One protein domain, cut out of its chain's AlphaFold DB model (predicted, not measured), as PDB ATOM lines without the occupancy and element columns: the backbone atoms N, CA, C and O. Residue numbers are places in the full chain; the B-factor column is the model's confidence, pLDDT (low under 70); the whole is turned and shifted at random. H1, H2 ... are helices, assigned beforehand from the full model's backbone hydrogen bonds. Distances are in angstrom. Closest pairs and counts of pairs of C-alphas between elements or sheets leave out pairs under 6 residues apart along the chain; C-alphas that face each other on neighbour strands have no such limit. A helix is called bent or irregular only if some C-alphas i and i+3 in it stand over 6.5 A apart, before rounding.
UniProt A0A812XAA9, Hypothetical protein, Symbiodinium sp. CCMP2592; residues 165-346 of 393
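What this domain is: This is residues 165 to 346 of the 393 residues of the protein "Hypothetical protein" of Symbiodinium sp. CCMP2592 (UniProt A0A812XAA9). Five helices form a bundle whose contacts close into a ring: H1, H4, H5, H6 and H7 each touch the next, and H7 comes back to H1. H2 slants off outside it, packing on residues 179 to 184 of H1, and the short H3 also packs on H1. The printed part has 182 residues with seven named helices, H1 to H7 along the chain, and no named strand: all helix. It is compact, with a radius of gyration of the C-alphas of 16.1 A and spans of 51 by 36 by 33 A.

How they stand to each other: H1, residues 165 to 184, is the hub, touching four helices. H2, residues 194 to 212, touches it with residues 194 to 201 alone, at a steep tilt of 51 degrees; the closest C-alphas, of Ile 183 and Ala 194, are 4.9 A apart. H3, residues 223 to 226, touches H1, closest at C-alphas 226 and 176, 5.1 A. H4, residues 241 to 261, touches H1 at a steep tilt of 42 degrees, the same way, closest at C-alphas 241 and 168, 5.5 A. H4 and H5, residues 266 to 286, form a hairpin, closest at C-alphas 255 and 272, 4.8 A. H5 and H6, residues 294 to 314, form another, closest at C-alphas 274 and 304, 5.8 A. H6 and H7, residues 324 to 340, form a third, closest at C-alphas 298 and 334, 4.4 A. H7 touches H1 with residues 325 to 329 alone, closest at C-alphas 325 and 165, 5.5 A. O i to N i+4 pairs are all within hydrogen-bond range in H2, H5 and H6, but 14 of 16 in H1, 15 of 17 in H4 and 9 of 13 in H7; H3 is too short for one.

Where its parts are: H1 begins at C-alpha 165 (107.325, 261.608, 291.777) and H7 ends at C-alpha 340 (120.307, 253.755, 286.509). H4 spans 30.5 A, H5 30.3 A and H6 30.0 A. H7 is only just irregular: C-alphas 334 and 337 are 6.6 A apart.

The domain as a whole: The printed part has no cut. The C-alphas farthest apart, of Ser 192 and Gln 339, are 51.4 A apart. The link from H3 to H4 is long, 14 residues, and its residues 231 to 232 are under pLDDT 70.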
ATOM      1  N   ILE A 165     108.020 261.682 293.067       96.88
ATOM      2  CA  ILE A 165     107.325 261.608 291.777       96.88
ATOM      3  C   ILE A 165     106.198 260.590 291.841       96.88
ATOM      4  O   ILE A 165     105.046 260.973 291.655       96.88
ATOM      5  N   GLY A 166     106.527 259.340 292.144       96.88
ATOM      6  CA  GLY A 166     105.585 258.240 292.287       96.88
ATOM      7  C   GLY A 166     104.683 258.455 293.492       96.88
ATOM      8  O   GLY A 166     103.498 258.700 293.313       96.88
ATOM      9  N   ASP A 167     105.218 258.449 294.712       97.69
ATOM     10  CA  ASP A 167     104.371 258.388 295.914       97.69
ATOM     11  C   ASP A 167     103.736 259.748 296.270       97.69
ATOM     12  O   ASP A 167     102.515 259.897 296.261       97.69
ATOM     13  N   LEU A 168     104.535 260.786 296.535       96.50
ATOM     14  CA  LEU A 168     104.038 262.124 296.909       96.50
ATOM     15  C   LEU A 168     103.510 262.947 295.723       96.50
ATOM     16  O   LEU A 168     102.847 263.980 295.909       96.50
ATOM     17  N   GLY A 169     103.862 262.550 294.503       96.00
ATOM     18  CA  GLY A 169     103.477 263.220 293.272       96.00
ATOM     19  C   GLY A 169     102.182 262.650 292.718       96.00
ATOM     20  O   GLY A 169     101.128 263.248 292.936       96.00
ATOM     21  N   VAL A 170     102.303 261.534 292.001       97.56
ATOM     22  CA  VAL A 170     101.242 260.842 291.257       97.56
ATOM     23  C   VAL A 170     100.312 260.072 292.191       97.56
ATOM     24  O   VAL A 170      99.111 260.303 292.164       97.56
ATOM     25  N   GLY A 171     100.842 259.222 293.069       97.88
ATOM     26  CA  GLY A 171     100.082 258.398 294.009       97.88
ATOM     27  C   GLY A 171      99.176 259.240 294.898       97.88
ATOM     28  O   GLY A 171      97.963 259.049 294.911       97.88
ATOM     29  N   ALA A 172      99.737 260.249 295.563       97.88
ATOM     30  CA  ALA A 172      98.968 261.169 296.397       97.88
ATOM     31  C   ALA A 172      97.869 261.901 295.608       97.88
ATOM     32  O   ALA A 172      96.796 262.177 296.145       97.88
ATOM     33  N   ASP A 173      98.127 262.230 294.343       97.44
ATOM     34  CA  ASP A 173      97.159 262.881 293.464       97.44
ATOM     35  C   ASP A 173      95.972 261.966 293.152       97.44
ATOM     36  O   ASP A 173      94.829 262.298 293.467       97.44
ATOM     37  N   VAL A 174      96.246 260.774 292.620       98.00
ATOM     38  CA  VAL A 174      95.197 259.847 292.185       98.00
ATOM     39  C   VAL A 174      94.445 259.230 293.364       98.00
ATOM     40  O   VAL A 174      93.229 259.067 293.282       98.00
ATOM     41  N   ILE A 175      95.114 258.975 294.497       98.62
ATOM     42  CA  ILE A 175      94.454 258.537 295.738       98.62
ATOM     43  C   ILE A 175      93.538 259.643 296.267       98.62
ATOM     44  O   ILE A 175      92.403 259.367 296.646       98.62
ATOM     45  N   GLY A 176      93.996 260.900 296.256       98.06
ATOM     46  CA  GLY A 176      93.164 262.037 296.650       98.06
ATOM     47  C   GLY A 176      91.910 262.164 295.784       98.06
ATOM     48  O   GLY A 176      90.815 262.343 296.317       98.06
ATOM     49  N   ASN A 177      92.055 262.021 294.464       97.81
ATOM     50  CA  ASN A 177      90.937 262.055 293.522       97.81
ATOM     51  C   ASN A 177      89.956 260.894 293.734       97.81
ATOM     52  O   ASN A 177      88.751 261.137 293.791       97.81
ATOM     53  N   LEU A 178      90.449 259.664 293.923       98.56
ATOM     54  CA  LEU A 178      89.604 258.514 294.259       98.56
ATOM     55  C   LEU A 178      88.851 258.754 295.566       98.56
ATOM     56  O   LEU A 178      87.635 258.626 295.605       98.56
ATOM     57  N   PHE A 179      89.542 259.135 296.639       98.44
ATOM     58  CA  PHE A 179      88.900 259.333 297.938       98.44
ATOM     59  C   PHE A 179      87.844 260.432 297.874       98.44
ATOM     60  O   PHE A 179      86.762 260.270 298.430       98.44
ATOM     61  N   TRP A 180      88.117 261.513 297.141       97.50
ATOM     62  CA  TRP A 180      87.139 262.566 296.904       97.50
ATOM     63  C   TRP A 180      85.923 262.065 296.123       97.50
ATOM     64  O   TRP A 180      84.794 262.357 296.518       97.50
ATOM     65  N   LEU A 181      86.136 261.282 295.062       97.12
ATOM     66  CA  LEU A 181      85.068 260.640 294.296       97.12
ATOM     67  C   LEU A 181      84.188 259.764 295.203       97.12
ATOM     68  O   LEU A 181      82.967 259.915 295.197       97.12
ATOM     69  N   LEU A 182      84.800 258.918 296.036       97.94
ATOM     70  CA  LEU A 182      84.087 258.001 296.927       97.94
ATOM     71  C   LEU A 182      83.232 258.719 297.980       97.94
ATOM     72  O   LEU A 182      82.135 258.262 298.286       97.94
ATOM     73  N   ILE A 183      83.702 259.840 298.537       97.06
ATOM     74  CA  ILE A 183      82.953 260.562 299.582       97.06
ATOM     75  C   ILE A 183      81.956 261.584 299.026       97.06
ATOM     76  O   ILE A 183      81.047 262.002 299.743       97.06
ATOM     77  N   THR A 184      82.097 262.026 297.775       94.38
ATOM     78  CA  THR A 184      81.174 263.008 297.176       94.38
ATOM     79  C   THR A 184      80.087 262.374 296.327       94.38
ATOM     80  O   THR A 184      78.979 262.907 296.293       94.38
ATOM     81  N   SER A 185      80.355 261.219 295.723       92.31
ATOM     82  CA  SER A 185      79.341 260.425 295.039       92.31
ATOM     83  C   SER A 185      78.417 259.724 296.041       92.31
ATOM     84  O   SER A 185      78.857 259.254 297.089       92.31
ATOM     85  N   ASN A 186      77.129 259.643 295.713       90.19
ATOM     86  CA  ASN A 186      76.140 258.825 296.423       90.19
ATOM     87  C   ASN A 186      76.050 257.388 295.875       90.19
ATOM     88  O   ASN A 186      75.168 256.645 296.290       90.19
ATOM     89  N   VAL A 187      76.930 257.013 294.939       93.00
ATOM     90  CA  VAL A 187      76.918 255.696 294.285       93.00
ATOM     91  C   VAL A 187      77.666 254.654 295.113       93.00
ATOM     92  O   VAL A 187      77.136 253.582 295.367       93.00
ATOM     93  N   TYR A 188      78.893 254.960 295.548       96.06
ATOM     94  CA  TYR A 188      79.818 253.939 296.061       96.06
ATOM     95  C   TYR A 188      79.637 253.609 297.543       96.06
ATOM     96  O   TYR A 188      79.899 252.491 297.980       96.06
ATOM     97  N   PHE A 189      79.209 254.588 298.333       96.19
ATOM     98  CA  PHE A 189      78.937 254.408 299.752       96.19
ATOM     99  C   PHE A 189      77.483 254.789 300.043       96.19
ATOM    100  O   PHE A 189      77.069 255.882 299.643       96.19
ATOM    101  N   PRO A 190      76.714 253.917 300.725       92.75
ATOM    102  CA  PRO A 190      75.290 254.138 300.971       92.75
ATOM    103  C   PRO A 190      75.024 255.257 301.983       92.75
ATOM    104  O   PRO A 190      73.899 255.741 302.078       92.75
ATOM    105  N   GLU A 191      76.028 255.655 302.769       95.00
ATOM    106  CA  GLU A 191      75.871 256.668 303.802       95.00
ATOM    107  C   GLU A 191      75.501 258.052 303.224       95.00
ATOM    108  O   GLU A 191      75.991 258.501 302.176       95.00
ATOM    109  N   SER A 192      74.642 258.763 303.960       91.62
ATOM    110  CA  SER A 192      74.136 260.078 303.575       91.62
ATOM    111  C   SER A 192      75.117 261.175 303.974       91.62
ATOM    112  O   SER A 192      75.310 261.478 305.150       91.62
ATOM    113  N   GLY A 193      75.699 261.825 302.971       93.50
ATOM    114  CA  GLY A 193      76.585 262.971 303.156       93.50
ATOM    115  C   GLY A 193      78.067 262.603 303.230       93.50
ATOM    116  O   GLY A 193      78.465 261.490 303.575       93.50
ATOM    117  N   ALA A 194      78.909 263.574 302.874       94.00
ATOM    118  CA  ALA A 194      80.340 263.352 302.695       94.00
ATOM    119  C   ALA A 194      81.069 262.965 303.990       94.00
ATOM    120  O   ALA A 194      82.008 262.175 303.940       94.00
ATOM    121  N   GLU A 195      80.635 263.472 305.146       95.62
ATOM    122  CA  GLU A 195      81.256 263.155 306.437       95.62
ATOM    123  C   GLU A 195      81.042 261.693 306.840       95.62
ATOM    124  O   GLU A 195      81.988 261.014 307.237       95.62
ATOM    125  N   GLN A 196      79.826 261.166 306.674       97.12
ATOM    126  CA  GLN A 196      79.540 259.765 306.991       97.12
ATOM    127  C   GLN A 196      80.273 258.821 306.027       97.12
ATOM    128  O   GLN A 196      80.866 257.829 306.455       97.12
ATOM    129  N   ARG A 197      80.336 259.177 304.737       98.06
ATOM    130  CA  ARG A 197      81.125 258.432 303.742       98.06
ATOM    131  C   ARG A 197      82.631 258.506 304.004       98.06
ATOM    132  O   ARG A 197      83.338 257.530 303.763       98.06
ATOM    133  N   LEU A 198      83.134 259.614 304.549       98.19
ATOM    134  CA  LEU A 198      84.523 259.730 305.005       98.19
ATOM    135  C   LEU A 198      84.810 258.775 306.171       98.19
ATOM    136  O   LEU A 198      85.833 258.088 306.157       98.19
ATOM    137  N   VAL A 199      83.903 258.688 307.149       98.12
ATOM    138  CA  VAL A 199      84.004 257.714 308.250       98.12
ATOM    139  C   VAL A 199      84.008 256.286 307.703       98.12
ATOM    140  O   VAL A 199      84.848 255.478 308.114       98.12
ATOM    141  N   ARG A 200      83.140 255.981 306.729       98.06
ATOM    142  CA  ARG A 200      83.095 254.672 306.063       98.06
ATOM    143  C   ARG A 200      84.399 254.344 305.341       98.06
ATOM    144  O   ARG A 200      84.950 253.260 305.537       98.06
ATOM    145  N   LEU A 201      84.924 255.280 304.553       98.62
ATOM    146  CA  LEU A 201      86.208 255.133 303.868       98.62
ATOM    147  C   LEU A 201      87.344 254.870 304.863       98.62
ATOM    148  O   LEU A 201      88.136 253.949 304.673       98.62
ATOM    149  N   TRP A 202      87.399 255.642 305.950       98.62
ATOM    150  CA  TRP A 202      88.411 255.455 306.983       98.62
ATOM    151  C   TRP A 202      88.304 254.085 307.656       98.62
ATOM    152  O   TRP A 202      89.319 253.431 307.889       98.62
ATOM    153  N   GLN A 203      87.084 253.605 307.909       98.50
ATOM    154  CA  GLN A 203      86.868 252.265 308.446       98.50
ATOM    155  C   GLN A 203      87.429 251.183 307.513       98.50
ATOM    156  O   GLN A 203      88.189 250.335 307.977       98.50
ATOM    157  N   ARG A 204      87.158 251.277 306.203       98.56
ATOM    158  CA  ARG A 204      87.707 250.353 305.193       98.56
ATOM    159  C   ARG A 204      89.241 250.378 305.156       98.56
ATOM    160  O   ARG A 204      89.857 249.318 305.086       98.56
ATOM    161  N   ILE A 205      89.861 251.557 305.264       98.69
ATOM    162  CA  ILE A 205      91.328 251.695 305.339       98.69
ATOM    163  C   ILE A 205      91.881 251.032 306.606       98.69
ATOM    164  O   ILE A 205      92.879 250.317 306.543       98.69
ATOM    165  N   ARG A 206      91.242 251.235 307.766       98.56
ATOM    166  CA  ARG A 206      91.671 250.596 309.022       98.56
ATOM    167  C   ARG A 206      91.572 249.078 308.950       98.56
ATOM    168  O   ARG A 206      92.464 248.401 309.452       98.56
ATOM    169  N   ASP A 207      90.516 248.553 308.338       98.44
ATOM    170  CA  ASP A 207      90.337 247.111 308.160       98.44
ATOM    171  C   ASP A 207      91.451 246.535 307.273       98.44
ATOM    172  O   ASP A 207      92.110 245.571 307.668       98.44
ATOM    173  N   PHE A 208      91.765 247.216 306.166       98.50
ATOM    174  CA  PHE A 208      92.923 246.903 305.327       98.50
ATOM    175  C   PHE A 208      94.237 246.930 306.133       98.50
ATOM    176  O   PHE A 208      95.011 245.975 306.104       98.50
ATOM    177  N   TYR A 209      94.489 247.962 306.944       98.31
ATOM    178  CA  TYR A 209      95.701 248.018 307.772       98.31
ATOM    179  C   TYR A 209      95.792 246.894 308.809       98.31
ATOM    180  O   TYR A 209      96.891 246.394 309.053       98.31
ATOM    181  N   ARG A 210      94.673 246.455 309.403       98.06
ATOM    182  CA  ARG A 210      94.671 245.314 310.339       98.06
ATOM    183  C   ARG A 210      95.044 244.006 309.643       98.06
ATOM    184  O   ARG A 210      95.752 243.195 310.242       98.06
ATOM    185  N   GLN A 211      94.582 243.825 308.408       97.38
ATOM    186  CA  GLN A 211      94.845 242.634 307.605       97.38
ATOM    187  C   GLN A 211      96.285 242.603 307.075       97.38
ATOM    188  O   GLN A 211      96.987 241.617 307.275       97.38
ATOM    189  N   PHE A 212      96.734 243.679 306.427       96.12
ATOM    190  CA  PHE A 212      98.007 243.701 305.695       96.12
ATOM    191  C   PHE A 212      99.203 244.179 306.524       96.12
ATOM    192  O   PHE A 212     100.340 243.892 306.159       96.12
ATOM    193  N   ARG A 213      98.964 244.905 307.626       96.81
ATOM    194  CA  ARG A 213      99.991 245.432 308.548       96.81
ATOM    195  C   ARG A 213     101.175 246.110 307.833       96.81
ATOM    196  O   ARG A 213     102.323 245.713 308.042       96.81
ATOM    197  N   PRO A 214     100.929 247.121 306.978       96.25
ATOM    198  CA  PRO A 214     102.012 247.751 306.239       96.25
ATOM    199  C   PRO A 214     102.967 248.520 307.176       96.25
ATOM    200  O   PRO A 214     102.536 249.033 308.210       96.25
ATOM    201  N   PRO A 215     104.249 248.688 306.796       94.56
ATOM    202  CA  PRO A 215     105.250 249.385 307.613       94.56
ATOM    203  C   PRO A 215     104.957 250.861 307.921       94.56
ATOM    204  O   PRO A 215     105.523 251.416 308.858       94.56
ATOM    205  N   SER A 216     104.126 251.527 307.115       95.69
ATOM    206  CA  SER A 216     103.726 252.919 307.332       95.69
ATOM    207  C   SER A 216     102.236 253.067 307.058       95.69
ATOM    208  O   SER A 216     101.756 252.640 306.010       95.69
ATOM    209  N   VAL A 217     101.528 253.710 307.984       97.69
ATOM    210  CA  VAL A 217     100.072 253.901 307.958       97.69
ATOM    211  C   VAL A 217      99.720 255.356 308.232       97.69
ATOM    212  O   VAL A 217     100.491 256.079 308.859       97.69
ATOM    213  N   LEU A 218      98.542 255.775 307.776       97.56
ATOM    214  CA  LEU A 218      97.926 257.004 308.270       97.56
ATOM    215  C   LEU A 218      97.454 256.809 309.716       97.56
ATOM    216  O   LEU A 218      96.915 255.753 310.043       97.56
ATOM    217  N   ASP A 219      97.585 257.846 310.543       96.12
ATOM    218  CA  ASP A 219      97.042 257.857 311.910       96.12
ATOM    219  C   ASP A 219      95.551 258.243 311.928       96.12
ATOM    220  O   ASP A 219      94.770 257.769 312.754       96.12
ATOM    221  N   ASN A 220      95.139 259.109 311.000       97.50
ATOM    222  CA  ASN A 220      93.762 259.543 310.791       97.50
ATOM    223  C   ASN A 220      93.513 259.907 309.317       97.50
ATOM    224  O   ASN A 220      94.440 259.971 308.509       97.50
ATOM    225  N   LEU A 221      92.250 260.163 308.971       97.94
ATOM    226  CA  LEU A 221      91.857 260.703 307.673       97.94
ATOM    227  C   LEU A 221      90.826 261.816 307.876       97.94
ATOM    228  O   LEU A 221      89.760 261.580 308.439       97.94
ATOM    229  N   THR A 222      91.147 263.024 307.419       96.69
ATOM    230  CA  THR A 222      90.247 264.185 307.469       96.69
ATOM    231  C   THR A 222      89.915 264.683 306.067       96.69
ATOM    232  O   THR A 222      90.632 264.399 305.104       96.69
ATOM    233  N   LEU A 223      88.845 265.473 305.943       95.38
ATOM    234  CA  LEU A 223      88.458 266.071 304.665       95.38
ATOM    235  C   LEU A 223      89.585 266.936 304.080       95.38
ATOM    236  O   LEU A 223      89.924 266.789 302.907       95.38
ATOM    237  N   GLU A 224      90.243 267.746 304.916       94.56
ATOM    238  CA  GLU A 224      91.381 268.586 304.515       94.56
ATOM    239  C   GLU A 224      92.579 267.790 303.982       94.56
ATOM    240  O   GLU A 224      93.374 268.312 303.189       94.56
ATOM    241  N   MET A 225      92.740 266.537 304.427       96.38
ATOM    242  CA  MET A 225      93.779 265.653 303.904       96.38
ATOM    243  C   MET A 225      93.461 265.190 302.488       96.38
ATOM    244  O   MET A 225      94.393 265.012 301.716       96.38
ATOM    245  N   ILE A 226      92.187 265.013 302.134       96.62
ATOM    246  CA  ILE A 226      91.760 264.599 300.789       96.62
ATOM    247  C   ILE A 226      91.742 265.807 299.850       96.62
ATOM    248  O   ILE A 226      92.250 265.744 298.728       96.62
ATOM    249  N   ARG A 227      91.173 266.921 300.313       94.00
ATOM    250  CA  ARG A 227      91.062 268.170 299.569       94.00
ATOM    251  C   ARG A 227      91.103 269.342 300.542       94.00
ATOM    252  O   ARG A 227      90.222 269.499 301.378       94.00
ATOM    253  N   ARG A 228      92.114 270.198 300.397       86.69
ATOM    254  CA  ARG A 228      92.183 271.456 301.152       86.69
ATOM    255  C   ARG A 228      91.047 272.388 300.748       86.69
ATOM    256  O   ARG A 228      90.651 272.396 299.583       86.69
ATOM    257  N   GLU A 229      90.607 273.219 301.682       79.00
ATOM    258  CA  GLU A 229      89.634 274.270 301.399       79.00
ATOM    259  C   GLU A 229      90.150 275.277 300.357       79.00
ATOM    260  O   GLU A 229      91.354 275.542 300.234       79.00
ATOM    261  N   GLY A 230      89.212 275.826 299.585       73.06
ATOM    262  CA  GLY A 230      89.459 276.804 298.529       73.06
ATOM    263  C   GLY A 230      89.009 276.322 297.148       73.06
ATOM    264  O   GLY A 230      89.313 275.207 296.721       73.06
ATOM    265  N   ALA A 231      88.321 277.199 296.412       57.59
ATOM    266  CA  ALA A 231      87.712 276.882 295.116       57.59
ATOM    267  C   ALA A 231      88.712 276.331 294.075       57.59
ATOM    268  O   ALA A 231      88.361 275.470 293.272       57.59
ATOM    269  N   SER A 232      89.978 276.764 294.130       67.12
ATOM    270  CA  SER A 232      91.046 276.325 293.220       67.12
ATOM    271  C   SER A 232      91.780 275.054 293.663       67.12
ATOM    272  O   SER A 232      92.612 274.530 292.919       67.12
ATOM    273  N   LYS A 233      91.520 274.540 294.872       80.44
ATOM    274  CA  LYS A 233      92.220 273.366 295.403       80.44
ATOM    275  C   LYS A 233      91.522 272.093 294.943       80.44
ATOM    276  O   LYS A 233      90.399 271.793 295.343       80.44
ATOM    277  N   LYS A 234      92.206 271.354 294.071       90.19
ATOM    278  CA  LYS A 234      91.812 270.014 293.626       90.19
ATOM    279  C   LYS A 234      92.189 268.969 294.689       90.19
ATOM    280  O   LYS A 234      93.098 269.243 295.483       90.19
ATOM    281  N   PRO A 235      91.515 267.808 294.725       95.50
ATOM    282  CA  PRO A 235      91.888 266.723 295.617       95.50
ATOM    283  C   PRO A 235      93.346 266.304 295.396       95.50
ATOM    284  O   PRO A 235      93.862 266.319 294.279       95.50
ATOM    285  N   LYS A 236      94.030 266.022 296.500       96.25
ATOM    286  CA  LYS A 236      95.372 265.444 296.567       96.25
ATOM    287  C   LYS A 236      95.615 265.048 298.014       96.25
ATOM    288  O   LYS A 236      95.626 265.919 298.887       96.25
ATOM    289  N   LEU A 237      95.876 263.767 298.248       97.69
ATOM    290  CA  LEU A 237      96.092 263.238 299.583       97.69
ATOM    291  C   LEU A 237      97.319 263.890 300.238       97.69
ATOM    292  O   LEU A 237      98.440 263.833 299.730       97.69
ATOM    293  N   LYS A 238      97.118 264.499 301.403       96.75
ATOM    294  CA  LYS A 238      98.189 264.969 302.281       96.75
ATOM    295  C   LYS A 238      98.641 263.810 303.169       96.75
ATOM    296  O   LYS A 238      98.044 263.567 304.212       96.75
ATOM    297  N   ALA A 239      99.713 263.140 302.761       95.94
ATOM    298  CA  ALA A 239     100.329 262.027 303.481       95.94
ATOM    299  C   ALA A 239     101.863 262.089 303.368       95.94
ATOM    300  O   ALA A 239     102.401 262.818 302.528       95.94
ATOM    301  N   LYS A 240     102.576 261.333 304.207       95.00
ATOM    302  CA  LYS A 240     104.014 261.064 304.032       95.00
ATOM    303  C   LYS A 240     104.228 260.080 302.877       95.00
ATOM    304  O   LYS A 240     103.335 259.305 302.539       95.00
ATOM    305  N   GLY A 241     105.439 260.050 302.315       94.19
ATOM    306  CA  GLY A 241     105.754 259.180 301.174       94.19
ATOM    307  C   GLY A 241     105.519 257.693 301.465       94.19
ATOM    308  O   GLY A 241     105.008 256.972 300.616       94.19
ATOM    309  N   GLY A 242     105.840 257.230 302.678       95.12
ATOM    310  CA  GLY A 242     105.607 255.836 303.078       95.12
ATOM    311  C   GLY A 242     104.120 255.511 303.204       95.12
ATOM    312  O   GLY A 242     103.665 254.491 302.703       95.12
ATOM    313  N   GLU A 243     103.352 256.408 303.818       97.12
ATOM    314  CA  GLU A 243     101.902 256.268 303.996       97.12
ATOM    315  C   GLU A 243     101.190 256.207 302.641       97.12
ATOM    316  O   GLU A 243     100.336 255.355 302.422       97.12
ATOM    317  N   CYS A 244     101.583 257.074 301.701       97.12
ATOM    318  CA  CYS A 244     100.995 257.087 300.369       97.12
ATOM    319  C   CYS A 244     101.302 255.803 299.587       97.12
ATOM    320  O   CYS A 244     100.404 255.229 298.973       97.12
ATOM    321  N   ARG A 245     102.552 255.332 299.648       97.06
ATOM    322  CA  ARG A 245     102.996 254.089 299.008       97.06
ATOM    323  C   ARG A 245     102.155 252.891 299.444       97.06
ATOM    324  O   ARG A 245     101.719 252.096 298.617       97.06
ATOM    325  N   TYR A 246     101.912 252.742 300.744       97.31
ATOM    326  CA  TYR A 246     101.156 251.596 301.260       97.31
ATOM    327  C   TYR A 246      99.634 251.745 301.144       97.31
ATOM    328  O   TYR A 246      98.915 250.787 301.420       97.31
ATOM    329  N   LEU A 247      99.135 252.893 300.677       98.25
ATOM    330  CA  LEU A 247      97.727 253.086 300.323       98.25
ATOM    331  C   LEU A 247      97.396 252.730 298.870       98.25
ATOM    332  O   LEU A 247      96.228 252.497 298.570       98.25
ATOM    333  N   VAL A 248      98.381 252.650 297.971       98.38
ATOM    334  CA  VAL A 248      98.150 252.241 296.573       98.38
ATOM    335  C   VAL A 248      97.488 250.855 296.470       98.38
ATOM    336  O   VAL A 248      96.518 250.745 295.720       98.38
ATOM    337  N   PRO A 249      97.910 249.811 297.220       98.44
ATOM    338  CA  PRO A 249      97.244 248.509 297.153       98.44
ATOM    339  C   PRO A 249      95.789 248.565 297.641       98.44
ATOM    340  O   PRO A 249      94.915 247.986 297.005       98.44
ATOM    341  N   PHE A 250      95.502 249.331 298.703       98.69
ATOM    342  CA  PHE A 250      94.128 249.572 299.155       98.69
ATOM    343  C   PHE A 250      93.288 250.257 298.068       98.69
ATOM    344  O   PHE A 250      92.167 249.840 297.789       98.69
ATOM    345  N   ALA A 251      93.836 251.298 297.434       98.75
ATOM    346  CA  ALA A 251      93.160 252.026 296.368       98.75
ATOM    347  C   ALA A 251      92.878 251.130 295.147       98.75
ATOM    348  O   ALA A 251      91.806 251.227 294.547       98.75
ATOM    349  N   PHE A 252      93.791 250.214 294.819       98.75
ATOM    350  CA  PHE A 252      93.571 249.166 293.824       98.75
ATOM    351  C   PHE A 252      92.438 248.212 294.222       98.75
ATOM    352  O   PHE A 252      91.539 247.975 293.418       98.75
ATOM    353  N   GLU A 253      92.434 247.697 295.453       98.56
ATOM    354  CA  GLU A 253      91.396 246.769 295.916       98.56
ATOM    355  C   GLU A 253      90.001 247.398 295.897       98.56
ATOM    356  O   GLU A 253      89.078 246.817 295.326       98.56
ATOM    357  N   ILE A 254      89.858 248.601 296.458       98.69
ATOM    358  CA  ILE A 254      88.556 249.263 296.574       98.69
ATOM    359  C   ILE A 254      88.023 249.752 295.220       98.69
ATOM    360  O   ILE A 254      86.830 249.636 294.954       98.69
ATOM    361  N   SER A 255      88.886 250.260 294.331       98.69
ATOM    362  CA  SER A 255      88.454 250.662 292.984       98.69
ATOM    363  C   SER A 255      88.040 249.456 292.143       98.69
ATOM    364  O   SER A 255      87.044 249.522 291.425       98.69
ATOM    365  N   ARG A 256      88.742 248.322 292.276       98.62
ATOM    366  CA  ARG A 256      88.361 247.064 291.624       98.62
ATOM    367  C   ARG A 256      87.027 246.528 292.145       98.62
ATOM    368  O   ARG A 256      86.211 246.108 291.331       98.62
ATOM    369  N   GLU A 257      86.801 246.552 293.459       98.50
ATOM    370  CA  GLU A 257      85.517 246.169 294.072       98.50
ATOM    371  C   GLU A 257      84.366 247.007 293.506       98.50
ATOM    372  O   GLU A 257      83.357 246.456 293.062       98.50
ATOM    373  N   PHE A 258      84.526 248.331 293.443       98.50
ATOM    374  CA  PHE A 258      83.482 249.200 292.904       98.50
ATOM    375  C   PHE A 258      83.300 249.066 291.396       98.50
ATOM    376  O   PHE A 258      82.166 249.084 290.938       98.50
ATOM    377  N   MET A 259      84.365 248.848 290.625       98.00
ATOM    378  CA  MET A 259      84.242 248.530 289.198       98.00
ATOM    379  C   MET A 259      83.445 247.234 288.970       98.00
ATOM    380  O   MET A 259      82.692 247.141 288.008       98.00
ATOM    381  N   GLN A 260      83.618 246.221 289.825       98.12
ATOM    382  CA  GLN A 260      82.868 244.962 289.729       98.12
ATOM    383  C   GLN A 260      81.411 245.123 290.161       98.12
ATOM    384  O   GLN A 260      80.529 244.516 289.562       98.12
ATOM    385  N   THR A 261      81.171 245.933 291.192       97.94
ATOM    386  CA  THR A 261      79.826 246.206 291.719       97.94
ATOM    387  C   THR A 261      79.004 247.076 290.766       97.94
ATOM    388  O   THR A 261      77.807 246.851 290.628       97.94
ATOM    389  N   TYR A 262      79.652 248.029 290.088       96.75
ATOM    390  CA  TYR A 262      79.040 248.994 289.168       96.75
ATOM    391  C   TYR A 262      79.692 248.900 287.775       96.75
ATOM    392  O   TYR A 262      80.445 249.794 287.373       96.75
ATOM    393  N   PRO A 263      79.478 247.802 287.027       95.19
ATOM    394  CA  PRO A 263      80.156 247.563 285.751       95.19
ATOM    395  C   PRO A 263      79.829 248.606 284.670       95.19
ATOM    396  O   PRO A 263      80.630 248.817 283.755       95.19
ATOM    397  N   GLU A 264      78.681 249.269 284.752       96.12
ATOM    398  CA  GLU A 264      78.261 250.366 283.875       96.12
ATOM    399  C   GLU A 264      79.006 251.688 284.128       96.12
ATOM    400  O   GLU A 264      79.016 252.560 283.258       96.12
ATOM    401  N   ASP A 265      79.682 251.838 285.272       96.00
ATOM    402  CA  ASP A 265      80.459 253.036 285.590       96.00
ATOM    403  C   ASP A 265      81.795 253.046 284.827       96.00
ATOM    404  O   ASP A 265      82.833 252.535 285.268       96.00
ATOM    405  N   GLY A 266      81.775 253.679 283.652       95.62
ATOM    406  CA  GLY A 266      82.962 253.881 282.825       95.62
ATOM    407  C   GLY A 266      84.088 254.640 283.539       95.62
ATOM    408  O   GLY A 266      85.258 254.326 283.323       95.62
ATOM    409  N   THR A 267      83.768 255.578 284.440       96.56
ATOM    410  CA  THR A 267      84.790 256.327 285.194       96.56
ATOM    411  C   THR A 267      85.497 255.405 286.178       96.56
ATOM    412  O   THR A 267      86.727 255.343 286.183       96.56
ATOM    413  N   MET A 268      84.747 254.639 286.975       97.88
ATOM    414  CA  MET A 268      85.341 253.704 287.934       97.88
ATOM    415  C   MET A 268      86.139 252.595 287.236       97.88
ATOM    416  O   MET A 268      87.188 252.190 287.738       97.88
ATOM    417  N   ARG A 269      85.729 252.162 286.037       97.94
ATOM    418  CA  ARG A 269      86.513 251.233 285.204       97.94
ATOM    419  C   ARG A 269      87.887 251.793 284.829       97.94
ATOM    420  O   ARG A 269      88.890 251.093 284.976       97.94
ATOM    421  N   LEU A 270      87.951 253.049 284.381       97.94
ATOM    422  CA  LEU A 270      89.221 253.724 284.089       97.94
ATOM    423  C   LEU A 270      90.069 253.884 285.363       97.94
ATOM    424  O   LEU A 270      91.267 253.608 285.344       97.94
ATOM    425  N   VAL A 271      89.448 254.262 286.485       98.38
ATOM    426  CA  VAL A 271      90.120 254.413 287.789       98.38
ATOM    427  C   VAL A 271      90.714 253.086 288.277       98.38
ATOM    428  O   VAL A 271      91.874 253.052 288.688       98.38
ATOM    429  N   ALA A 272      89.968 251.985 288.189       98.62
ATOM    430  CA  ALA A 272      90.448 250.661 288.575       98.62
ATOM    431  C   ALA A 272      91.630 250.201 287.704       98.62
ATOM    432  O   ALA A 272      92.623 249.694 288.230       98.62
ATOM    433  N   GLY A 273      91.572 250.433 286.387       98.50
ATOM    434  CA  GLY A 273      92.699 250.171 285.486       98.50
ATOM    435  C   GLY A 273      93.939 251.006 285.830       98.50
ATOM    436  O   GLY A 273      95.061 250.496 285.809       98.50
ATOM    437  N   LEU A 274      93.737 252.268 286.218       98.12
ATOM    438  CA  LEU A 274      94.806 253.187 286.602       98.12
ATOM    439  C   LEU A 274      95.512 252.712 287.877       98.12
ATOM    440  O   LEU A 274      96.744 252.649 287.912       98.12
ATOM    441  N   PHE A 275      94.759 252.304 288.901       98.75
ATOM    442  CA  PHE A 275      95.351 251.742 290.118       98.75
ATOM    443  C   PHE A 275      95.967 250.360 289.912       98.75
ATOM    444  O   PHE A 275      96.962 250.057 290.568       98.75
ATOM    445  N   ALA A 276      95.447 249.543 288.992       98.69
ATOM    446  CA  ALA A 276      96.067 248.268 288.641       98.69
ATOM    447  C   ALA A 276      97.491 248.471 288.099       98.69
ATOM    448  O   ALA A 276      98.421 247.813 288.561       98.69
ATOM    449  N   LEU A 277      97.669 249.423 287.177       98.56
ATOM    450  CA  LEU A 277      98.978 249.758 286.608       98.56
ATOM    451  C   LEU A 277      99.911 250.386 287.650       98.56
ATOM    452  O   LEU A 277     101.064 249.978 287.761       98.56
ATOM    453  N   LEU A 278      99.416 251.322 288.469       98.44
ATOM    454  CA  LEU A 278     100.229 251.931 289.529       98.44
ATOM    455  C   LEU A 278     100.693 250.899 290.566       98.44
ATOM    456  O   LEU A 278     101.846 250.921 290.997       98.44
ATOM    457  N   PHE A 279      99.813 249.968 290.943       98.31
ATOM    458  CA  PHE A 279     100.153 248.876 291.847       98.31
ATOM    459  C   PHE A 279     101.189 247.926 291.229       98.31
ATOM    460  O   PHE A 279     102.141 247.546 291.911       98.31
ATOM    461  N   GLN A 280     101.061 247.582 289.942       97.12
ATOM    462  CA  GLN A 280     102.053 246.771 289.219       97.12
ATOM    463  C   GLN A 280     103.431 247.442 289.180       97.12
ATOM    464  O   GLN A 280     104.418 246.816 289.573       97.12
ATOM    465  N   LEU A 281     103.487 248.728 288.818       97.62
ATOM    466  CA  LEU A 281     104.719 249.522 288.832       97.62
ATOM    467  C   LEU A 281     105.368 249.525 290.218       97.62
ATOM    468  O   LEU A 281     106.564 249.267 290.358       97.62
ATOM    469  N   GLN A 282     104.577 249.750 291.268       95.94
ATOM    470  CA  GLN A 282     105.084 249.721 292.633       95.94
ATOM    471  C   GLN A 282     105.636 248.344 293.014       95.94
ATOM    472  O   GLN A 282     106.684 248.286 293.661       95.94
ATOM    473  N   LYS A 283     104.975 247.241 292.634       94.94
ATOM    474  CA  LYS A 283     105.493 245.885 292.884       94.94
ATOM    475  C   LYS A 283     106.837 245.678 292.191       94.94
ATOM    476  O   LYS A 283     107.772 245.247 292.856       94.94
ATOM    477  N   ARG A 284     106.950 246.071 290.920       94.62
ATOM    478  CA  ARG A 284     108.183 245.966 290.122       94.62
ATOM    479  C   ARG A 284     109.345 246.731 290.753       94.62
ATOM    480  O   ARG A 284     110.420 246.182 290.946       94.62
ATOM    481  N   ILE A 285     109.108 247.975 291.154       94.88
ATOM    482  CA  ILE A 285     110.127 248.812 291.807       94.88
ATOM    483  C   ILE A 285     110.488 248.263 293.195       94.88
ATOM    484  O   ILE A 285     111.625 248.375 293.645       94.88
ATOM    485  N   SER A 286     109.527 247.669 293.904       92.62
ATOM    486  CA  SER A 286     109.752 247.129 295.251       92.62
ATOM    487  C   SER A 286     110.431 245.759 295.265       92.62
ATOM    488  O   SER A 286     110.866 245.347 296.342       92.62
ATOM    489  N   ALA A 287     110.514 245.054 294.135       89.75
ATOM    490  CA  ALA A 287     111.130 243.734 294.068       89.75
ATOM    491  C   ALA A 287     112.610 243.803 294.497       89.75
ATOM    492  O   ALA A 287     113.318 244.750 294.156       89.75
ATOM    493  N   VAL A 288     113.039 242.850 295.331       82.25
ATOM    494  CA  VAL A 288     114.416 242.768 295.863       82.25
ATOM    495  C   VAL A 288     115.244 241.785 295.042       82.25
ATOM    496  O   VAL A 288     116.389 242.077 294.720       82.25
ATOM    497  N   ASP A 289     114.639 240.648 294.696       80.81
ATOM    498  CA  ASP A 289     115.339 239.481 294.148       80.81
ATOM    499  C   ASP A 289     115.093 239.290 292.642       80.81
ATOM    500  O   ASP A 289     115.508 238.294 292.053       80.81
ATOM    501  N   GLU A 290     114.406 240.240 292.005       84.00
ATOM    502  CA  GLU A 290     114.113 240.217 290.574       84.00
ATOM    503  C   GLU A 290     114.949 241.275 289.852       84.00
ATOM    504  O   GLU A 290     115.061 242.418 290.303       84.00
ATOM    505  N   VAL A 291     115.508 240.903 288.697       89.56
ATOM    506  CA  VAL A 291     116.145 241.866 287.795       89.56
ATOM    507  C   VAL A 291     115.094 242.886 287.367       89.56
ATOM    508  O   VAL A 291     114.014 242.528 286.897       89.56
ATOM    509  N   PHE A 292     115.408 244.169 287.540       95.31
ATOM    510  CA  PHE A 292     114.495 245.236 287.163       95.31
ATOM    511  C   PHE A 292     114.354 245.309 285.638       95.31
ATOM    512  O   PHE A 292     115.272 245.712 284.928       95.31
ATOM    513  N   ASP A 293     113.180 244.924 285.154       95.38
ATOM    514  CA  ASP A 293     112.799 244.991 283.746       95.38
ATOM    515  C   ASP A 293     112.384 246.425 283.381       95.38
ATOM    516  O   ASP A 293     111.258 246.856 283.671       95.38
ATOM    517  N   HIS A 294     113.320 247.176 282.788       95.88
ATOM    518  CA  HIS A 294     113.076 248.567 282.412       95.88
ATOM    519  C   HIS A 294     112.018 248.675 281.308       95.88
ATOM    520  O   HIS A 294     111.185 249.575 281.372       95.88
ATOM    521  N   GLU A 295     112.040 247.789 280.307       96.88
ATOM    522  CA  GLU A 295     111.176 247.894 279.125       96.88
ATOM    523  C   GLU A 295     109.716 247.741 279.538       96.88
ATOM    524  O   GLU A 295     108.846 248.529 279.155       96.88
ATOM    525  N   LYS A 296     109.461 246.781 280.428       96.56
ATOM    526  CA  LYS A 296     108.133 246.560 280.983       96.56
ATOM    527  C   LYS A 296     107.690 247.679 281.918       96.56
ATOM    528  O   LYS A 296     106.527 248.076 281.872       96.56
ATOM    529  N   ALA A 297     108.595 248.224 282.737       97.25
ATOM    530  CA  ALA A 297     108.290 249.400 283.557       97.25
ATOM    531  C   ALA A 297     107.907 250.610 282.686       97.25
ATOM    532  O   ALA A 297     106.953 251.324 283.001       97.25
ATOM    533  N   ALA A 298     108.623 250.814 281.579       97.62
ATOM    534  CA  ALA A 298     108.368 251.872 280.613       97.62
ATOM    535  C   ALA A 298     106.999 251.701 279.934       97.62
ATOM    536  O   ALA A 298     106.222 252.656 279.849       97.62
ATOM    537  N   GLU A 299     106.662 250.481 279.502       97.12
ATOM    538  CA  GLU A 299     105.357 250.168 278.909       97.12
ATOM    539  C   GLU A 299     104.205 250.392 279.903       97.12
ATOM    540  O   GLU A 299     103.231 251.082 279.584       97.12
ATOM    541  N   GLU A 300     104.317 249.851 281.120       97.62
ATOM    542  CA  GLU A 300     103.316 249.997 282.185       97.62
ATOM    543  C   GLU A 300     103.111 251.474 282.561       97.62
ATOM    544  O   GLU A 300     101.969 251.923 282.703       97.62
ATOM    545  N   CYS A 301     104.197 252.252 282.646       98.25
ATOM    546  CA  CYS A 301     104.150 253.698 282.872       98.25
ATOM    547  C   CYS A 301     103.395 254.422 281.760       98.25
ATOM    548  O   CYS A 301     102.476 255.196 282.031       98.25
ATOM    549  N   ARG A 302     103.732 254.147 280.498       97.69
ATOM    550  CA  ARG A 302     103.079 254.790 279.353       97.69
ATOM    551  C   ARG A 302     101.586 254.477 279.317       97.69
ATOM    552  O   ARG A 302     100.770 255.374 279.111       97.69
ATOM    553  N   ARG A 303     101.212 253.221 279.573       98.12
ATOM    554  CA  ARG A 303      99.805 252.797 279.675       98.12
ATOM    555  C   ARG A 303      99.082 253.516 280.807       98.12
ATOM    556  O   ARG A 303      97.952 253.954 280.603       98.12
ATOM    557  N   PHE A 304      99.728 253.683 281.963       98.38
ATOM    558  CA  PHE A 304      99.171 254.453 283.075       98.38
ATOM    559  C   PHE A 304      98.902 255.902 282.652       98.38
ATOM    560  O   PHE A 304      97.806 256.413 282.877       98.38
ATOM    561  N   CYS A 305      99.872 256.553 282.010       97.94
ATOM    562  CA  CYS A 305      99.766 257.958 281.623       97.94
ATOM    563  C   CYS A 305      98.697 258.183 280.543       97.94
ATOM    564  O   CYS A 305      97.890 259.100 280.673       97.94
ATOM    565  N   VAL A 306      98.606 257.305 279.536       97.25
ATOM    566  CA  VAL A 306      97.528 257.334 278.526       97.25
ATOM    567  C   VAL A 306      96.154 257.124 279.168       97.25
ATOM    568  O   VAL A 306      95.188 257.807 278.819       97.25
ATOM    569  N   LEU A 307      96.052 256.211 280.135       97.38
ATOM    570  CA  LEU A 307      94.802 255.979 280.850       97.38
ATOM    571  C   LEU A 307      94.416 257.184 281.716       97.38
ATOM    572  O   LEU A 307      93.242 257.545 281.764       97.38
ATOM    573  N   TYR A 308      95.387 257.847 282.352       97.50
ATOM    574  CA  TYR A 308      95.121 259.062 283.119       97.50
ATOM    575  C   TYR A 308      94.718 260.235 282.210       97.50
ATOM    576  O   TYR A 308      93.787 260.971 282.538       97.50
ATOM    577  N   GLN A 309      95.345 260.373 281.039       95.81
ATOM    578  CA  GLN A 309      94.917 261.327 280.015       95.81
ATOM    579  C   GLN A 309      93.456 261.072 279.606       95.81
ATOM    580  O   GLN A 309      92.637 261.988 279.653       95.81
ATOM    581  N   THR A 310      93.112 259.817 279.305       95.94
ATOM    582  CA  THR A 310      91.741 259.410 278.952       95.94
ATOM    583  C   THR A 310      90.754 259.734 280.075       95.94
ATOM    584  O   THR A 310      89.678 260.273 279.831       95.94
ATOM    585  N   LEU A 311      91.130 259.455 281.326       95.56
ATOM    586  CA  LEU A 311      90.311 259.755 282.498       95.56
ATOM    587  C   LEU A 311      90.092 261.263 282.676       95.56
ATOM    588  O   LEU A 311      88.982 261.667 283.002       95.56
ATOM    589  N   GLN A 312      91.103 262.101 282.438       94.69
ATOM    590  CA  GLN A 312      90.948 263.561 282.450       94.69
ATOM    591  C   GLN A 312      89.959 264.042 281.375       94.69
ATOM    592  O   GLN A 312      89.201 264.974 281.629       94.69
ATOM    593  N   GLU A 313      89.992 263.446 280.183       93.25
ATOM    594  CA  GLU A 313      89.165 263.852 279.039       93.25
ATOM    595  C   GLU A 313      87.709 263.379 279.158       93.25
ATOM    596  O   GLU A 313      86.795 264.116 278.797       93.25
ATOM    597  N   GLN A 314      87.488 262.160 279.660       93.56
ATOM    598  CA  GLN A 314      86.172 261.508 279.644       93.56
ATOM    599  C   GLN A 314      85.412 261.598 280.968       93.56
ATOM    600  O   GLN A 314      84.192 261.430 280.989       93.56
ATOM    601  N   SER A 315      86.103 261.822 282.087       92.38
ATOM    602  CA  SER A 315      85.445 261.871 283.390       92.38
ATOM    603  C   SER A 315      84.506 263.082 283.485       92.38
ATOM    604  O   SER A 315      84.944 264.210 283.249       92.38
ATOM    605  N   PRO A 316      83.263 262.911 283.979       91.56
ATOM    606  CA  PRO A 316      82.383 264.042 284.284       91.56
ATOM    607  C   PRO A 316      82.915 264.885 285.457       91.56
ATOM    608  O   PRO A 316      82.455 265.997 285.712       91.56
ATOM    609  N   PHE A 317      83.894 264.359 286.195       91.38
ATOM    610  CA  PHE A 317      84.526 265.021 287.322       91.38
ATOM    611  C   PHE A 317      85.774 265.818 286.896       91.38
ATOM    612  O   PHE A 317      86.795 265.211 286.563       91.38
ATOM    613  N   PRO A 318      85.778 267.162 287.015       89.69
ATOM    614  CA  PRO A 318      86.839 268.035 286.489       89.69
ATOM    615  C   PRO A 318      88.086 268.101 287.391       89.69
ATOM    616  O   PRO A 318      88.835 269.089 287.380       89.69
ATOM    617  N   PHE A 319      88.261 267.128 288.283       92.69
ATOM    618  CA  PHE A 319      89.382 267.077 289.221       92.69
ATOM    619  C   PHE A 319      90.460 266.058 288.845       92.69
ATOM    620  O   PHE A 319      91.568 266.163 289.364       92.69
ATOM    621  N   TRP A 320      90.183 265.154 287.903       94.50
ATOM    622  CA  TRP A 320      91.211 264.345 287.253       94.50
ATOM    623  C   TRP A 320      91.998 265.244 286.311       94.50
ATOM    624  O   TRP A 320      91.497 265.639 285.266       94.50
ATOM    625  N   GLN A 321      93.190 265.656 286.729       91.81
ATOM    626  CA  GLN A 321      94.005 266.607 285.982       91.81
ATOM    627  C   GLN A 321      95.463 266.182 286.018       91.81
ATOM    628  O   GLN A 321      96.059 266.047 287.088       91.81
ATOM    629  N   MET A 322      96.061 266.051 284.842       91.06
ATOM    630  CA  MET A 322      97.464 265.736 284.688       91.06
ATOM    631  C   MET A 322      98.336 266.866 285.215       91.06
ATOM    632  O   MET A 322      98.243 268.032 284.817       91.06
ATOM    633  N   LYS A 323      99.220 266.482 286.131       92.25
ATOM    634  CA  LYS A 323     100.218 267.352 286.747       92.25
ATOM    635  C   LYS A 323     101.589 267.009 286.189       92.25
ATOM    636  O   LYS A 323     101.832 265.876 285.791       92.25
ATOM    637  N   LEU A 324     102.518 267.957 286.287       92.94
ATOM    638  CA  LEU A 324     103.919 267.786 285.879       92.94
ATOM    639  C   LEU A 324     104.552 266.477 286.386       92.94
ATOM    640  O   LEU A 324     105.331 265.850 285.682       92.94
ATOM    641  N   LYS A 325     104.205 266.035 287.603       95.25
ATOM    642  CA  LYS A 325     104.729 264.788 288.178       95.25
ATOM    643  C   LYS A 325     104.398 263.538 287.345       95.25
ATOM    644  O   LYS A 325     105.169 262.595 287.415       95.25
ATOM    645  N   VAL A 326     103.322 263.543 286.553       96.12
ATOM    646  CA  VAL A 326     102.994 262.454 285.614       96.12
ATOM    647  C   VAL A 326     104.044 262.385 284.504       96.12
ATOM    648  O   VAL A 326     104.648 261.339 284.311       96.12
ATOM    649  N   HIS A 327     104.364 263.521 283.878       96.62
ATOM    650  CA  HIS A 327     105.428 263.597 282.874       96.62
ATOM    651  C   HIS A 327     106.793 263.187 283.444       96.62
ATOM    652  O   HIS A 327     107.534 262.432 282.827       96.62
ATOM    653  N   LEU A 328     107.119 263.607 284.669       96.50
ATOM    654  CA  LEU A 328     108.371 263.184 285.307       96.50
ATOM    655  C   LEU A 328     108.419 261.692 285.636       96.50
ATOM    656  O   LEU A 328     109.505 261.135 285.771       96.50
ATOM    657  N   MET A 329     107.262 261.053 285.798       97.56
ATOM    658  CA  MET A 329     107.196 259.606 285.942       97.56
ATOM    659  C   MET A 329     107.541 258.919 284.617       97.56
ATOM    660  O   MET A 329     108.313 257.967 284.647       97.56
ATOM    661  N   GLU A 330     107.076 259.451 283.477       97.75
ATOM    662  CA  GLU A 330     107.495 258.999 282.136       97.75
ATOM    663  C   GLU A 330     109.003 259.209 281.934       97.75
ATOM    664  O   GLU A 330     109.713 258.286 281.551       97.75
ATOM    665  N   GLU A 331     109.530 260.389 282.278       97.38
ATOM    666  CA  GLU A 331     110.972 260.682 282.224       97.38
ATOM    667  C   GLU A 331     111.813 259.691 283.042       97.38
ATOM    668  O   GLU A 331     112.884 259.248 282.618       97.38
ATOM    669  N   MET A 332     111.327 259.342 284.233       97.50
ATOM    670  CA  MET A 332     112.008 258.419 285.127       97.50
ATOM    671  C   MET A 332     111.942 256.980 284.612       97.50
ATOM    672  O   MET A 332     112.985 256.345 284.513       97.50
ATOM    673  N   LEU A 333     110.746 256.464 284.315       97.88
ATOM    674  CA  LEU A 333     110.534 255.042 284.030       97.88
ATOM    675  C   LEU A 333     110.813 254.640 282.581       97.88
ATOM    676  O   LEU A 333     111.036 253.458 282.339       97.88
ATOM    677  N   GLU A 334     110.791 255.581 281.634       97.00
ATOM    678  CA  GLU A 334     111.055 255.278 280.223       97.00
ATOM    679  C   GLU A 334     112.487 255.579 279.781       97.00
ATOM    680  O   GLU A 334     112.907 255.049 278.761       97.00
ATOM    681  N   TYR A 335     113.234 256.414 280.514       96.38
ATOM    682  CA  TYR A 335     114.585 256.820 280.101       96.38
ATOM    683  C   TYR A 335     115.616 256.705 281.223       96.38
ATOM    684  O   TYR A 335     116.705 256.177 281.026       96.38
ATOM    685  N   GLN A 336     115.319 257.213 282.422       96.38
ATOM    686  CA  GLN A 336     116.322 257.226 283.490       96.38
ATOM    687  C   GLN A 336     116.641 255.818 284.012       96.38
ATOM    688  O   GLN A 336     117.794 255.521 284.324       96.38
ATOM    689  N   THR A 337     115.634 254.957 284.112       96.88
ATOM    690  CA  THR A 337     115.777 253.568 284.564       96.88
ATOM    691  C   THR A 337     116.608 252.698 283.628       96.88
ATOM    692  O   THR A 337     117.245 251.763 284.101       96.88
ATOM    693  N   GLU A 338     116.663 253.016 282.334       95.44
ATOM    694  CA  GLU A 338     117.557 252.340 281.384       95.44
ATOM    695  C   GLU A 338     119.028 252.500 281.809       95.44
ATOM    696  O   GLU A 338     119.811 251.557 281.742       95.44
ATOM    697  N   GLN A 339     119.389 253.683 282.317       92.75
ATOM    698  CA  GLN A 339     120.763 254.015 282.710       92.75
ATOM    699  C   GLN A 339     121.074 253.675 284.171       92.75
ATOM    700  O   GLN A 339     122.201 253.315 284.502       92.75
ATOM    701  N   HIS A 340     120.096 253.844 285.062       94.06
ATOM    702  CA  HIS A 340     120.307 253.755 286.509       94.06
ATOM    703  C   HIS A 340     119.707 252.505 287.157       94.06
ATOM    704  O   HIS A 340     119.891 252.311 288.358       94.06
ATOM    705  N   GLY A 341     118.999 251.669 286.399       94.62
ATOM    706  CA  GLY A 341     118.328 250.490 286.929       94.62
ATOM    707  C   GLY A 341     117.106 250.845 287.777       94.62
ATOM    708  O   GLY A 341     116.326 251.739 287.442       94.62
ATOM    709  N   ASN A 342     116.913 250.118 288.876       96.19
ATOM    710  CA  ASN A 342     115.694 250.194 289.672       96.19
ATOM    711  C   ASN A 342     115.593 251.535 290.440       96.19
ATOM    712  O   ASN A 342     116.506 251.874 291.196       96.19
ATOM    713  N   PRO A 343     114.453 252.262 290.377       96.12
ATOM    714  CA  PRO A 343     114.219 253.460 291.191       96.12
ATOM    715  C   PRO A 343     114.420 253.295 292.696       96.12
ATOM    716  O   PRO A 343     114.674 254.275 293.401       96.12
ATOM    717  N   ARG A 344     114.332 252.066 293.203       93.94
ATOM    718  CA  ARG A 344     114.660 251.714 294.583       93.94
ATOM    719  C   ARG A 344     116.091 252.073 294.992       93.94
ATOM    720  O   ARG A 344     116.309 252.436 296.148       93.94
ATOM    721  N   ASP A 345     117.048 252.009 294.077       92.00
ATOM    722  CA  ASP A 345     118.470 252.191 294.402       92.00
ATOM    723  C   ASP A 345     118.848 253.672 294.547       92.00
ATOM    724  O   ASP A 345     119.878 254.035 295.134       92.00
ATOM    725  N   TYR A 346     117.970 254.553 294.067       92.56
ATOM    726  CA  TYR A 346     118.176 255.992 294.073       92.56
ATOM    727  C   TYR A 346     117.003 256.813 294.618       92.56
ATOM    728  O   TYR A 346     117.009 258.039 294.509       92.56
TER     729      TYR A 346